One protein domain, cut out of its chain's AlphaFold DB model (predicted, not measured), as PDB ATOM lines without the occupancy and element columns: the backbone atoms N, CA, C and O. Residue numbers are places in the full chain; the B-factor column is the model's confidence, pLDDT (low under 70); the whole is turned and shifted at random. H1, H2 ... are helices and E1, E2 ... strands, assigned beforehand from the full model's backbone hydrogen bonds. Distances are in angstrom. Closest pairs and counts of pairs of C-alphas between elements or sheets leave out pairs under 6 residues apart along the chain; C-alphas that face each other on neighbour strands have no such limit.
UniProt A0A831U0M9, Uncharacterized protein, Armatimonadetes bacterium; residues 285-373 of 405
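Overview. This is residues 285 to 373 of the 405 residues of an uncharacterized protein of Armatimonadetes bacterium (UniProt A0A831U0M9). A curled, strongly twisted sheet, E1 E7 E6 E3 E4, and a small sheet, E2 and E5, over one face of it make a sandwich, the body of the domain. From the end of E7 the chain runs away from this body through the short helix H1, where residues 351 to 357 stand free, to a separate small hairpin, E8 and E9, so that arm makes much of the length. The printed part has 89 residues, with nine named strands and one named helix in the order E1 E2 E3 E4 E5 E6 E7 H1 E8 E9; the large sheet is mixed, the two small ones are antiparallel, and the class is mostly strand. The whole is only just extended, close to loose, with a radius of gyration of the C-alphas of 18.3 A, and the C-alphas span 59 by 24 by 19 A.

Along the chain. In the largest sheet, E7 is the longest strand, residues 340 to 347, 24.0 A from first to last C-alpha. E6, residues 331 to 337, measures 20.4 A. E3, residues 302 to 306, measures 13.4 A, and E4, residues 312 to 316, 13.3 A. E1, residues 285 to 287, begins with C-alpha 285 at (3.019, 7.835, -23.829). The second sheet has E2, residues 292 to 295, and E5, residues 321 to 324. Beyond E7, whose last C-alpha, 347, is at (6.084, 14.412, -26.375), come H1, residues 351 to 354, E8, residues 361 to 364, and E9, residues 367 to 370, which ends with C-alpha 370 at (16.061, 39.220, -10.415).

Arrangement. The large sheet runs, strand beside strand, E1 E7 E6 E3 E4, with E1 and E4 as edge strands. E7 and E6 are a hairpin, antiparallel at 159 degrees, with N 333 and O 344 at 2.9 A and N 342 and O 335 at 2.8 A, within hydrogen-bond range. E6 and E3 are antiparallel at 154 degrees, with N 306 and O 334 at 2.7 A. E3 and E4 are a hairpin, antiparallel at 155 degrees, with N 305 and O 313 at 2.8 A. E1 and E7 are parallel at 43 degrees, with N 286 and O 345 at 2.9 A. From edge to edge the strands' lines turn by 78 degrees and the way across the sheet turns by 100 degrees: it is curled like part of a barrel. E2 and E5 are antiparallel at 157 degrees, with N 292 and O 324 at 2.8 A. The two sheets form a sandwich, two sheets face to face, with the facing parts 8.0 A centre to centre and the best planes 29 degrees apart. The closest C-alphas of E4 and E5 are those of Ile 315 and Ala 322, 6.9 A apart. E2 and E7 are near each other, with 7 pairs of C-alphas within 10 A. H1 is not on the large sheet; with four residues it is too short for any O i to N i+4 pair, and its one O i to N i+3 pair is not within range. E8 and E9 are a hairpin, antiparallel at 149 degrees, with N 369 and O 362 at 2.8 A. E9 is apart from H1, and both E8 and E9 are apart from E7.

Size, cuts and confidence. The outline is a rod, and the two C-alphas farthest apart, those of Gly 299 and Asp 373, are 60.4 A apart. The printed part has no cut, and no link is long. The mean pLDDT of the printed part is 85.0; residues 360 to 364 and 366 to 373 are under 70.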
ATOM      1  N   HIS A 285       2.888   6.389 -23.661       82.94
ATOM      2  CA  HIS A 285       3.019   7.835 -23.829       82.94
ATOM      3  C   HIS A 285       3.966   8.382 -22.765       82.94
ATOM      4  O   HIS A 285       3.697   8.245 -21.572       82.94
ATOM      5  N   LEU A 286       5.059   9.001 -23.197       87.56
ATOM      6  CA  LEU A 286       6.082   9.551 -22.311       87.56
ATOM      7  C   LEU A 286       6.248  11.047 -22.544       87.56
ATOM      8  O   LEU A 286       6.024  11.552 -23.650       87.56
ATOM      9  N   ARG A 287       6.685  11.751 -21.504       89.81
ATOM     10  CA  ARG A 287       7.227  13.102 -21.658       89.81
ATOM     11  C   ARG A 287       8.699  13.051 -22.031       89.81
ATOM     12  O   ARG A 287       9.405  12.100 -21.689       89.81
ATOM     13  N   ALA A 288       9.162  14.082 -22.727       91.88
ATOM     14  CA  ALA A 288      10.569  14.220 -23.056       91.88
ATOM     15  C   ALA A 288      11.426  14.161 -21.778       91.88
ATOM     16  O   ALA A 288      11.121  14.818 -20.782       91.88
ATOM     17  N   GLY A 289      12.466  13.328 -21.793       89.88
ATOM     18  CA  GLY A 289      13.350  13.089 -20.647       89.88
ATOM     19  C   GLY A 289      12.863  12.047 -19.628       89.88
ATOM     20  O   GLY A 289      13.607  11.726 -18.699       89.88
ATOM     21  N   GLU A 290      11.662  11.474 -19.775       90.00
ATOM     22  CA  GLU A 290      11.218  10.350 -18.937       90.00
ATOM     23  C   GLU A 290      11.872   9.027 -19.356       90.00
ATOM     24  O   GLU A 290      12.072   8.749 -20.538       90.00
ATOM     25  N   VAL A 291      12.155   8.148 -18.392       89.94
ATOM     26  CA  VAL A 291      12.692   6.815 -18.694       89.94
ATOM     27  C   VAL A 291      11.589   5.930 -19.274       89.94
ATOM     28  O   VAL A 291      10.616   5.601 -18.593       89.94
ATOM     29  N   ALA A 292      11.776   5.480 -20.512       89.56
ATOM     30  CA  ALA A 292      10.924   4.481 -21.131       89.56
ATOM     31  C   ALA A 292      11.190   3.112 -20.493       89.56
ATOM     32  O   ALA A 292      12.298   2.585 -20.582       89.56
ATOM     33  N   ALA A 293      10.174   2.533 -19.856       88.81
ATOM     34  CA  ALA A 293      10.192   1.170 -19.340       88.81
ATOM     35  C   ALA A 293       9.259   0.311 -20.200       88.81
ATOM     36  O   ALA A 293       8.038   0.461 -20.125       88.81
ATOM     37  N   VAL A 294       9.831  -0.552 -21.042       86.62
ATOM     38  CA  VAL A 294       9.078  -1.356 -22.014       86.62
ATOM     39  C   VAL A 294       9.186  -2.838 -21.685       86.62
ATOM     40  O   VAL A 294      10.288  -3.379 -21.624       86.62
ATOM     41  N   ASP A 295       8.048  -3.516 -21.535       82.44
ATOM     42  CA  ASP A 295       8.020  -4.973 -21.387       82.44
ATOM     43  C   ASP A 295       8.457  -5.668 -22.669       82.44
ATOM     44  O   ASP A 295       7.959  -5.352 -23.756       82.44
ATOM     45  N   VAL A 296       9.325  -6.661 -22.515       85.06
ATOM     46  CA  VAL A 296       9.805  -7.526 -23.591       85.06
ATOM     47  C   VAL A 296       9.360  -8.979 -23.357       85.06
ATOM     48  O   VAL A 296       9.118  -9.379 -22.211       85.06
ATOM     49  N   PRO A 297       9.223  -9.790 -24.421       80.81
ATOM     50  CA  PRO A 297       8.920 -11.213 -24.296       80.81
ATOM     51  C   PRO A 297       9.978 -11.995 -23.505       80.81
ATOM     52  O   PRO A 297      11.149 -11.621 -23.451       80.81
ATOM     53  N   ASP A 298       9.568 -13.130 -22.941       75.75
ATOM     54  CA  ASP A 298      10.439 -14.074 -22.240       75.75
ATOM     55  C   ASP A 298      11.604 -14.514 -23.130       75.75
ATOM     56  O   ASP A 298      11.434 -14.801 -24.315       75.75
ATOM     57  N   GLY A 299      12.799 -14.590 -22.547       79.31
ATOM     58  CA  GLY A 299      14.009 -15.010 -23.255       79.31
ATOM     59  C   GLY A 299      14.667 -13.920 -24.108       79.31
ATOM     60  O   GLY A 299      15.803 -14.115 -24.545       79.31
ATOM     61  N   VAL A 300      14.032 -12.756 -24.295       86.19
ATOM     62  CA  VAL A 300      14.663 -11.605 -24.955       86.19
ATOM     63  C   VAL A 300      15.668 -10.963 -24.004       86.19
ATOM     64  O   VAL A 300      15.303 -10.316 -23.030       86.19
ATOM     65  N   ARG A 301      16.958 -11.132 -24.307       89.88
ATOM     66  CA  ARG A 301      18.067 -10.557 -23.523       89.88
ATOM     67  C   ARG A 301      18.614  -9.256 -24.092       89.88
ATOM     68  O   ARG A 301      19.381  -8.575 -23.424       89.88
ATOM     69  N   ARG A 302      18.259  -8.933 -25.334       93.62
ATOM     70  CA  ARG A 302      18.728  -7.741 -26.032       93.62
ATOM     71  C   ARG A 302      17.650  -7.222 -26.964       93.62
ATOM     72  O   ARG A 302      17.043  -7.995 -27.702       93.62
ATOM     73  N   VAL A 303      17.470  -5.912 -26.943       95.25
ATOM     74  CA  VAL A 303      16.567  -5.170 -27.822       95.25
ATOM     75  C   VAL A 303      17.331  -4.051 -28.516       95.25
ATOM     76  O   VAL A 303      18.366  -3.599 -28.032       95.25
ATOM     77  N   THR A 304      16.816  -3.603 -29.654       96.94
ATOM     78  CA  THR A 304      17.298  -2.405 -30.348       96.94
ATOM     79  C   THR A 304      16.216  -1.342 -30.290       96.94
ATOM     80  O   THR A 304      15.095  -1.607 -30.719       96.94
ATOM     81  N   VAL A 305      16.542  -0.161 -29.772       96.25
ATOM     82  CA  VAL A 305      15.675   1.021 -29.811       96.25
ATOM     83  C   VAL A 305      16.119   1.920 -30.956       96.25
ATOM     84  O   VAL A 305      17.288   2.283 -31.020       96.25
ATOM     85  N   THR A 306      15.201   2.269 -31.850       96.75
ATOM     86  CA  THR A 306      15.390   3.258 -32.912       96.75
ATOM     87  C   THR A 306      14.713   4.558 -32.491       96.75
ATOM     88  O   THR A 306      13.522   4.558 -32.170       96.75
ATOM     89  N   THR A 307      15.471   5.650 -32.450       95.25
ATOM     90  CA  THR A 307      14.975   6.986 -32.098       95.25
ATOM     91  C   THR A 307      14.244   7.638 -33.282       95.25
ATOM     92  O   THR A 307      14.402   7.187 -34.420       95.25
ATOM     93  N   PRO A 308      13.506   8.748 -33.071       92.75
ATOM     94  CA  PRO A 308      12.864   9.496 -34.152       92.75
ATOM     95  C   PRO A 308      13.843  10.021 -35.211       92.75
ATOM     96  O   PRO A 308      13.438  10.313 -36.331       92.75
ATOM     97  N   THR A 309      15.135  10.152 -34.881       92.31
ATOM     98  CA  THR A 309      16.183  10.564 -35.830       92.31
ATOM     99  C   THR A 309      16.777   9.391 -36.613       92.31
ATOM    100  O   THR A 309      17.641   9.604 -37.460       92.31
ATOM    101  N   GLY A 310      16.343   8.158 -36.334       93.12
ATOM    102  CA  GLY A 310      16.852   6.932 -36.949       93.12
ATOM    103  C   GLY A 310      18.092   6.343 -36.268       93.12
ATOM    104  O   GLY A 310      18.627   5.342 -36.747       93.12
ATOM    105  N   GLU A 311      18.552   6.929 -35.159       95.44
ATOM    106  CA  GLU A 311      19.671   6.389 -34.382       95.44
ATOM    107  C   GLU A 311      19.255   5.092 -33.687       95.44
ATOM    108  O   GLU A 311      18.130   4.973 -33.207       95.44
ATOM    109  N   LYS A 312      20.154   4.105 -33.643       96.19
ATOM    110  CA  LYS A 312      19.880   2.785 -33.070       96.19
ATOM    111  C   LYS A 312      20.724   2.548 -31.828       96.19
ATOM    112  O   LYS A 312      21.948   2.593 -31.893       96.19
ATOM    113  N   HIS A 313      20.071   2.178 -30.733       95.44
ATOM    114  CA  HIS A 313      20.706   1.834 -29.466       95.44
ATOM    115  C   HIS A 313      20.411   0.381 -29.108       95.44
ATOM    116  O   HIS A 313      19.254  -0.027 -29.028       95.44
ATOM    117  N   ALA A 314      21.456  -0.406 -28.863       95.44
ATOM    118  CA  ALA A 314      21.305  -1.744 -28.307       95.44
ATOM    119  C   ALA A 314      21.182  -1.654 -26.779       95.44
ATOM    120  O   ALA A 314      22.002  -1.009 -26.127       95.44
ATOM    121  N   ILE A 315      20.173  -2.313 -26.217       94.19
ATOM    122  CA  ILE A 315      19.908  -2.335 -24.777       94.19
ATOM    123  C   ILE A 315      19.862  -3.787 -24.326       94.19
ATOM    124  O   ILE A 315      19.102  -4.594 -24.871       94.19
ATOM    125  N   ASP A 316      20.668  -4.116 -23.324       93.50
ATOM    126  CA  ASP A 316      20.586  -5.407 -22.655       93.50
ATOM    127  C   ASP A 316      19.418  -5.399 -21.661       93.50
ATOM    128  O   ASP A 316      19.197  -4.436 -20.921       93.50
ATOM    129  N   VAL A 317      18.658  -6.489 -21.648       91.06
ATOM    130  CA  VAL A 317      17.477  -6.658 -20.806       91.06
ATOM    131  C   VAL A 317      17.807  -7.697 -19.730       91.06
ATOM    132  O   VAL A 317      17.787  -8.896 -20.012       91.06
ATOM    133  N   PRO A 318      18.130  -7.274 -18.492       79.88
ATOM    134  CA  PRO A 318      18.480  -8.201 -17.411       79.88
ATOM    135  C   PRO A 318      17.280  -9.012 -16.895       79.88
ATOM    136  O   PRO A 318      17.465 -10.020 -16.220       79.88
ATOM    137  N   GLY A 319      16.055  -8.581 -17.207       80.12
ATOM    138  CA  GLY A 319      14.812  -9.256 -16.841       80.12
ATOM    139  C   GLY A 319      13.795  -9.170 -17.974       80.12
ATOM    140  O   GLY A 319      14.085  -9.548 -19.102       80.12
ATOM    141  N   ARG A 320      12.601  -8.651 -17.677       80.31
ATOM    142  CA  ARG A 320      11.507  -8.504 -18.656       80.31
ATOM    143  C   ARG A 320      11.231  -7.068 -19.084       80.31
ATOM    144  O   ARG A 320      10.316  -6.844 -19.866       80.31
ATOM    145  N   ILE A 321      11.974  -6.102 -18.552       83.69
ATOM    146  CA  ILE A 321      11.759  -4.678 -18.808       83.69
ATOM    147  C   ILE A 321      13.039  -4.099 -19.398       83.69
ATOM    148  O   ILE A 321      14.103  -4.166 -18.779       83.69
ATOM    149  N   ALA A 322      12.926  -3.531 -20.593       89.38
ATOM    150  CA  ALA A 322      13.962  -2.720 -21.206       89.38
ATOM    151  C   ALA A 322      13.804  -1.269 -20.739       89.38
ATOM    152  O   ALA A 322      12.735  -0.677 -20.899       89.38
ATOM    153  N   TYR A 323      14.870  -0.702 -20.171       91.12
ATOM    154  CA  TYR A 323      14.905   0.696 -19.747       91.12
ATOM    155  C   TYR A 323      15.688   1.527 -20.758       91.12
ATOM    156  O   TYR A 323      16.869   1.272 -20.987       91.12
ATOM    157  N   PHE A 324      15.055   2.553 -21.316       92.81
ATOM    158  CA  PHE A 324      15.676   3.481 -22.252       92.81
ATOM    159  C   PHE A 324      15.527   4.920 -21.759       92.81
ATOM    160  O   PHE A 324      14.455   5.327 -21.321       92.81
ATOM    161  N   ARG A 325      16.629   5.678 -21.771       93.44
ATOM    162  CA  ARG A 325      16.713   7.007 -21.142       93.44
ATOM    163  C   ARG A 325      16.847   8.155 -22.136       93.44
ATOM    164  O   ARG A 325      16.600   9.290 -21.752       93.44
ATOM    165  N   ASP A 326      17.258   7.882 -23.372       93.19
ATOM    166  CA  ASP A 326      17.471   8.924 -24.380       93.19
ATOM    167  C   ASP A 326      16.157   9.277 -25.088       93.19
ATOM    168  O   ASP A 326      15.925   8.994 -26.259       93.19
ATOM    169  N   THR A 327      15.246   9.842 -24.304       93.25
ATOM    170  CA  THR A 327      13.898  10.256 -24.704       93.25
ATOM    171  C   THR A 327      13.796  11.779 -24.760       93.25
ATOM    172  O   THR A 327      12.731  12.347 -24.552       93.25
ATOM    173  N   LEU A 328      14.904  12.488 -25.002       90.81
ATOM    174  CA  LEU A 328      14.914  13.958 -25.026       90.81
ATOM    175  C   LEU A 328      14.231  14.539 -26.271       90.81
ATOM    176  O   LEU A 328      13.825  15.698 -26.273       90.81
ATOM    177  N   ARG A 329      14.100  13.749 -27.340       91.75
ATOM    178  CA  ARG A 329      13.461  14.178 -28.590       91.75
ATOM    179  C   ARG A 329      12.010  13.719 -28.633       91.75
ATOM    180  O   ARG A 329      11.729  12.553 -28.358       91.75
ATOM    181  N   ARG A 330      11.093  14.607 -29.031       92.56
ATOM    182  CA  ARG A 330       9.712  14.206 -29.338       92.56
ATOM    183  C   ARG A 330       9.670  13.305 -30.573       92.56
ATOM    184  O   ARG A 330      10.517  13.434 -31.454       92.56
ATOM    185  N   GLY A 331       8.649  12.463 -30.657       93.19
ATOM    186  CA  GLY A 331       8.361  11.644 -31.829       93.19
ATOM    187  C   GLY A 331       8.097  10.185 -31.487       93.19
ATOM    188  O   GLY A 331       7.830   9.826 -30.336       93.19
ATOM    189  N   VAL A 332       8.167   9.347 -32.519       93.56
ATOM    190  CA  VAL A 332       7.934   7.905 -32.431       93.56
ATOM    191  C   VAL A 332       9.258   7.182 -32.247       93.56
ATOM    192  O   VAL A 332      10.199   7.385 -33.010       93.56
ATOM    193  N   TYR A 333       9.310   6.322 -31.240       94.50
ATOM    194  CA  TYR A 333      10.427   5.427 -30.986       94.50
ATOM    195  C   TYR A 333       9.978   3.994 -31.251       94.50
ATOM    196  O   TYR A 333       8.871   3.590 -30.889       94.50
ATOM    197  N   GLU A 334      10.866   3.205 -31.840       94.19
ATOM    198  CA  GLU A 334      10.634   1.792 -32.121       94.19
ATOM    199  C   GLU A 334      11.573   0.945 -31.272       94.19
ATOM    200  O   GLU A 334      12.769   1.199 -31.229       94.19
ATOM    201  N   ILE A 335      11.061  -0.093 -30.625       93.00
ATOM    202  CA  ILE A 335      11.854  -1.086 -29.906       93.00
ATOM    203  C   ILE A 335      11.604  -2.464 -30.511       93.00
ATOM    204  O   ILE A 335      10.462  -2.902 -30.647       93.00
ATOM    205  N   ALA A 336      12.680  -3.147 -30.894       94.56
ATOM    206  CA  ALA A 336      12.612  -4.397 -31.640       94.56
ATOM    207  C   ALA A 336      13.569  -5.471 -31.103       94.56
ATOM    208  O   ALA A 336      14.675  -5.192 -30.633       94.56
ATOM    209  N   ALA A 337      13.130  -6.720 -31.228       92.50
ATOM    210  CA  ALA A 337      13.866  -7.959 -31.016       92.50
ATOM    211  C   ALA A 337      13.458  -8.974 -32.106       92.50
ATOM    212  O   ALA A 337      12.474  -8.752 -32.818       92.50
ATOM    213  N   PRO A 338      14.170 -10.102 -32.277       87.94
ATOM    214  CA  PRO A 338      13.761 -11.126 -33.238       87.94
ATOM    215  C   PRO A 338      12.308 -11.581 -33.008       87.94
ATOM    216  O   PRO A 338      11.973 -12.086 -31.941       87.94
ATOM    217  N   GLY A 339      11.439 -11.376 -34.004       83.88
ATOM    218  CA  GLY A 339      10.019 -11.753 -33.940       83.88
ATOM    219  C   GLY A 339       9.133 -10.866 -33.053       83.88
ATOM    220  O   GLY A 339       7.963 -11.192 -32.863       83.88
ATOM    221  N   TRP A 340       9.649  -9.755 -32.518       85.81
ATOM    222  CA  TRP A 340       8.883  -8.841 -31.672       85.81
ATOM    223  C   TRP A 340       9.263  -7.382 -31.927       85.81
ATOM    224  O   TRP A 340      10.434  -7.015 -31.910       85.81
ATOM    225  N   ARG A 341       8.262  -6.527 -32.120       89.56
ATOM    226  CA  ARG A 341       8.424  -5.080 -32.275       89.56
ATOM    227  C   ARG A 341       7.321  -4.375 -31.506       89.56
ATOM    228  O   ARG A 341       6.191  -4.861 -31.448       89.56
ATOM    229  N   ARG A 342       7.648  -3.216 -30.949       86.94
ATOM    230  CA  ARG A 342       6.703  -2.310 -30.306       86.94
ATOM    231  C   ARG A 342       7.116  -0.872 -30.581       86.94
ATOM    232  O   ARG A 342       8.292  -0.579 -30.760       86.94
ATOM    233  N   GLU A 343       6.144   0.019 -30.600       89.44
ATOM    234  CA  GLU A 343       6.368   1.457 -30.734       89.44
ATOM    235  C   GLU A 343       5.894   2.165 -29.473       89.44
ATOM    236  O   GLU A 343       4.970   1.692 -28.802       89.44
ATOM    237  N   PHE A 344       6.525   3.289 -29.163       90.31
ATOM    238  CA  PHE A 344       6.100   4.206 -28.115       90.31
ATOM    239  C   PHE A 344       6.307   5.650 -28.564       90.31
ATOM    240  O   PHE A 344       7.092   5.926 -29.472       90.31
ATOM    241  N   VAL A 345       5.585   6.576 -27.937       92.25
ATOM    242  CA  VAL A 345       5.594   7.988 -28.328       92.25
ATOM    243  C   VAL A 345       6.100   8.861 -27.192       92.25
ATOM    244  O   VAL A 345       5.759   8.654 -26.025       92.25
ATOM    245  N   VAL A 346       6.905   9.858 -27.545       93.56
ATOM    246  CA  VAL A 346       7.452  10.846 -26.614       93.56
ATOM    247  C   VAL A 346       7.009  12.233 -27.051       93.56
ATOM    248  O   VAL A 346       7.133  12.584 -28.224       93.56
ATOM    249  N   ASN A 347       6.520  13.041 -26.114       93.56
ATOM    250  CA  ASN A 347       6.084  14.412 -26.375       93.56
ATOM    251  C   ASN A 347       6.675  15.396 -25.364       93.56
ATOM    252  O   ASN A 347       6.953  15.013 -24.235       93.56
ATOM    253  N   LEU A 348       6.790  16.679 -25.720       90.44
ATOM    254  CA  LEU A 348       7.187  17.714 -24.758       90.44
ATOM    255  C   LEU A 348       6.105  17.901 -23.678       90.44
ATOM    256  O   LEU A 348       6.339  17.646 -22.501       90.44
ATOM    257  N   LEU A 349       4.897  18.313 -24.099       84.69
ATOM    258  CA  LEU A 349       3.689  18.521 -23.275       84.69
ATOM    259  C   LEU A 349       3.956  19.149 -21.889       84.69
ATOM    260  O   LEU A 349       3.299  18.810 -20.898       84.69
ATOM    261  N   SER A 350       4.902  20.088 -21.823       86.25
ATOM    262  CA  SER A 350       5.361  20.735 -20.593       86.25
ATOM    263  C   SER A 350       4.993  22.212 -20.623       86.25
ATOM    264  O   SER A 350       5.573  23.002 -21.357       86.25
ATOM    265  N   ARG A 351       4.031  22.614 -19.778       85.12
ATOM    266  CA  ARG A 351       3.598  24.023 -19.677       85.12
ATOM    267  C   ARG A 351       4.760  24.958 -19.329       85.12
ATOM    268  O   ARG A 351       4.758  26.115 -19.722       85.12
ATOM    269  N   GLN A 352       5.704  24.475 -18.523       85.75
ATOM    270  CA  GLN A 352       6.831  25.285 -18.070       85.75
ATOM    271  C   GLN A 352       7.838  25.518 -19.194       85.75
ATOM    272  O   GLN A 352       8.363  26.621 -19.279       85.75
ATOM    273  N   GLU A 353       8.055  24.526 -20.058       86.88
ATOM    274  CA  GLU A 353       8.964  24.634 -21.205       86.88
ATOM    275  C   GLU A 353       8.329  25.385 -22.382       86.88
ATOM    276  O   GLU A 353       9.022  26.163 -23.024       86.88
ATOM    277  N   SER A 354       7.016  25.252 -22.600       89.06
ATOM    278  CA  SER A 354       6.274  26.033 -23.607       89.06
ATOM    279  C   SER A 354       6.126  27.518 -23.244       89.06
ATOM    280  O   SER A 354       5.943  28.373 -24.108       89.06
ATOM    281  N   ALA A 355       6.204  27.870 -21.955       87.50
ATOM    282  CA  ALA A 355       6.122  29.254 -21.489       87.50
ATOM    283  C   ALA A 355       7.481  29.971 -21.607       87.50
ATOM    284  O   ALA A 355       8.093  30.328 -20.598       87.50
ATOM    285  N   ILE A 356       7.924  30.194 -22.845       87.50
ATOM    286  CA  ILE A 356       9.238  30.760 -23.201       87.50
ATOM    287  C   ILE A 356       9.353  32.281 -23.026       87.50
ATOM    288  O   ILE A 356      10.426  32.848 -23.239       87.50
ATOM    289  N   ALA A 357       8.264  32.962 -22.652       84.88
ATOM    290  CA  ALA A 357       8.291  34.399 -22.410       84.88
ATOM    291  C   ALA A 357       9.350  34.739 -21.339       84.88
ATOM    292  O   ALA A 357       9.381  34.080 -20.290       84.88
ATOM    293  N   PRO A 358      10.200  35.760 -21.566       79.12
ATOM    294  CA  PRO A 358      11.189  36.181 -20.584       79.12
ATOM    295  C   PRO A 358      10.535  36.451 -19.228       79.12
ATOM    296  O   PRO A 358       9.496  37.106 -19.145       79.12
ATOM    297  N   ARG A 359      11.143  35.939 -18.157       74.62
ATOM    298  CA  ARG A 359      10.689  36.185 -16.786       74.62
ATOM    299  C   ARG A 359      11.641  37.142 -16.094       74.62
ATOM    300  O   ARG A 359      12.834  36.869 -16.003       74.62
ATOM    301  N   ASP A 360      11.087  38.192 -15.498       69.50
ATOM    302  CA  ASP A 360      11.860  39.186 -14.740       69.50
ATOM    303  C   ASP A 360      12.484  38.608 -13.460       69.50
ATOM    304  O   ASP A 360      13.404  39.179 -12.872       69.50
ATOM    305  N   THR A 361      11.980  37.462 -12.995       67.44
ATOM    306  CA  THR A 361      12.504  36.755 -11.826       67.44
ATOM    307  C   THR A 361      12.552  35.253 -12.061       67.44
ATOM    308  O   THR A 361      11.568  34.631 -12.461       67.44
ATOM    309  N   ILE A 362      13.701  34.656 -11.750       65.81
ATOM    310  CA  ILE A 362      13.884  33.206 -11.690       65.81
ATOM    311  C   ILE A 362      14.170  32.862 -10.229       65.81
ATOM    312  O   ILE A 362      15.042  33.450  -9.594       65.81
ATOM    313  N   ARG A 363      13.412  31.928  -9.655       61.06
ATOM    314  CA  ARG A 363      13.667  31.435  -8.297       61.06
ATOM    315  C   ARG A 363      14.621  30.248  -8.372       61.06
ATOM    316  O   ARG A 363      14.224  29.188  -8.847       61.06
ATOM    317  N   LEU A 364      15.853  30.415  -7.892       64.12
ATOM    318  CA  LEU A 364      16.761  29.296  -7.626       64.12
ATOM    319  C   LEU A 364      16.697  28.972  -6.129       64.12
ATOM    320  O   LEU A 364      17.208  29.711  -5.287       64.12
ATOM    321  N   GLY A 365      16.018  27.876  -5.785       72.12
ATOM    322  CA  GLY A 365      15.738  27.528  -4.390       72.12
ATOM    323  C   GLY A 365      14.851  28.577  -3.706       72.12
ATOM    324  O   GLY A 365      13.791  28.931  -4.217       72.12
ATOM    325  N   GLN A 366      15.279  29.076  -2.543       62.47
ATOM    326  CA  GLN A 366      14.568  30.109  -1.770       62.47
ATOM    327  C   GLN A 366      14.957  31.543  -2.171       62.47
ATOM    328  O   GLN A 366      14.370  32.500  -1.671       62.47
ATOM    329  N   GLN A 367      15.945  31.722  -3.055       52.88
ATOM    330  CA  GLN A 367      16.425  33.050  -3.426       52.88
ATOM    331  C   GLN A 367      15.835  33.486  -4.775       52.88
ATOM    332  O   GLN A 367      16.061  32.832  -5.798       52.88
ATOM    333  N   PRO A 368      15.064  34.589  -4.813       54.88
ATOM    334  CA  PRO A 368      14.652  35.187  -6.070       54.88
ATOM    335  C   PRO A 368      15.865  35.857  -6.722       54.88
ATOM    336  O   PRO A 368      16.393  36.842  -6.208       54.88
ATOM    337  N   VAL A 369      16.292  35.344  -7.872       66.00
ATOM    338  CA  VAL A 369      17.272  36.009  -8.729       66.00
ATOM    339  C   VAL A 369      16.489  36.912  -9.675       66.00
ATOM    340  O   VAL A 369      15.721  36.442 -10.517       66.00
ATOM    341  N   ARG A 370      16.623  38.227  -9.491       63.06
ATOM    342  CA  ARG A 370      16.061  39.220 -10.415       63.06
ATOM    343  C   ARG A 370      16.905  39.250 -11.681       63.06
ATOM    344  O   ARG A 370      18.133  39.223 -11.590       63.06
ATOM    345  N   ALA A 371      16.250  39.323 -12.835       56.66
ATOM    346  CA  ALA A 371      16.919  39.612 -14.090       56.66
ATOM    347  C   ALA A 371      17.714  40.913 -13.915       56.66
ATOM    348  O   ALA A 371      17.171  41.947 -13.523       56.66
ATOM    349  N   ALA A 372      19.029  40.846 -14.118       57.97
ATOM    350  CA  ALA A 372      19.831  42.051 -14.171       57.97
ATOM    351  C   ALA A 372      19.497  42.737 -15.494       57.97
ATOM    352  O   ALA A 372      19.838  42.214 -16.553       57.97
ATOM    353  N   ASP A 373      18.870  43.909 -15.423       47.59
ATOM    354  CA  ASP A 373      18.735  44.845 -16.538       47.59
ATOM    355  C   ASP A 373      20.122  45.379 -16.932       47.59
ATOM    356  O   ASP A 373      20.455  46.557 -16.807       47.59
TER     357      ASP A 373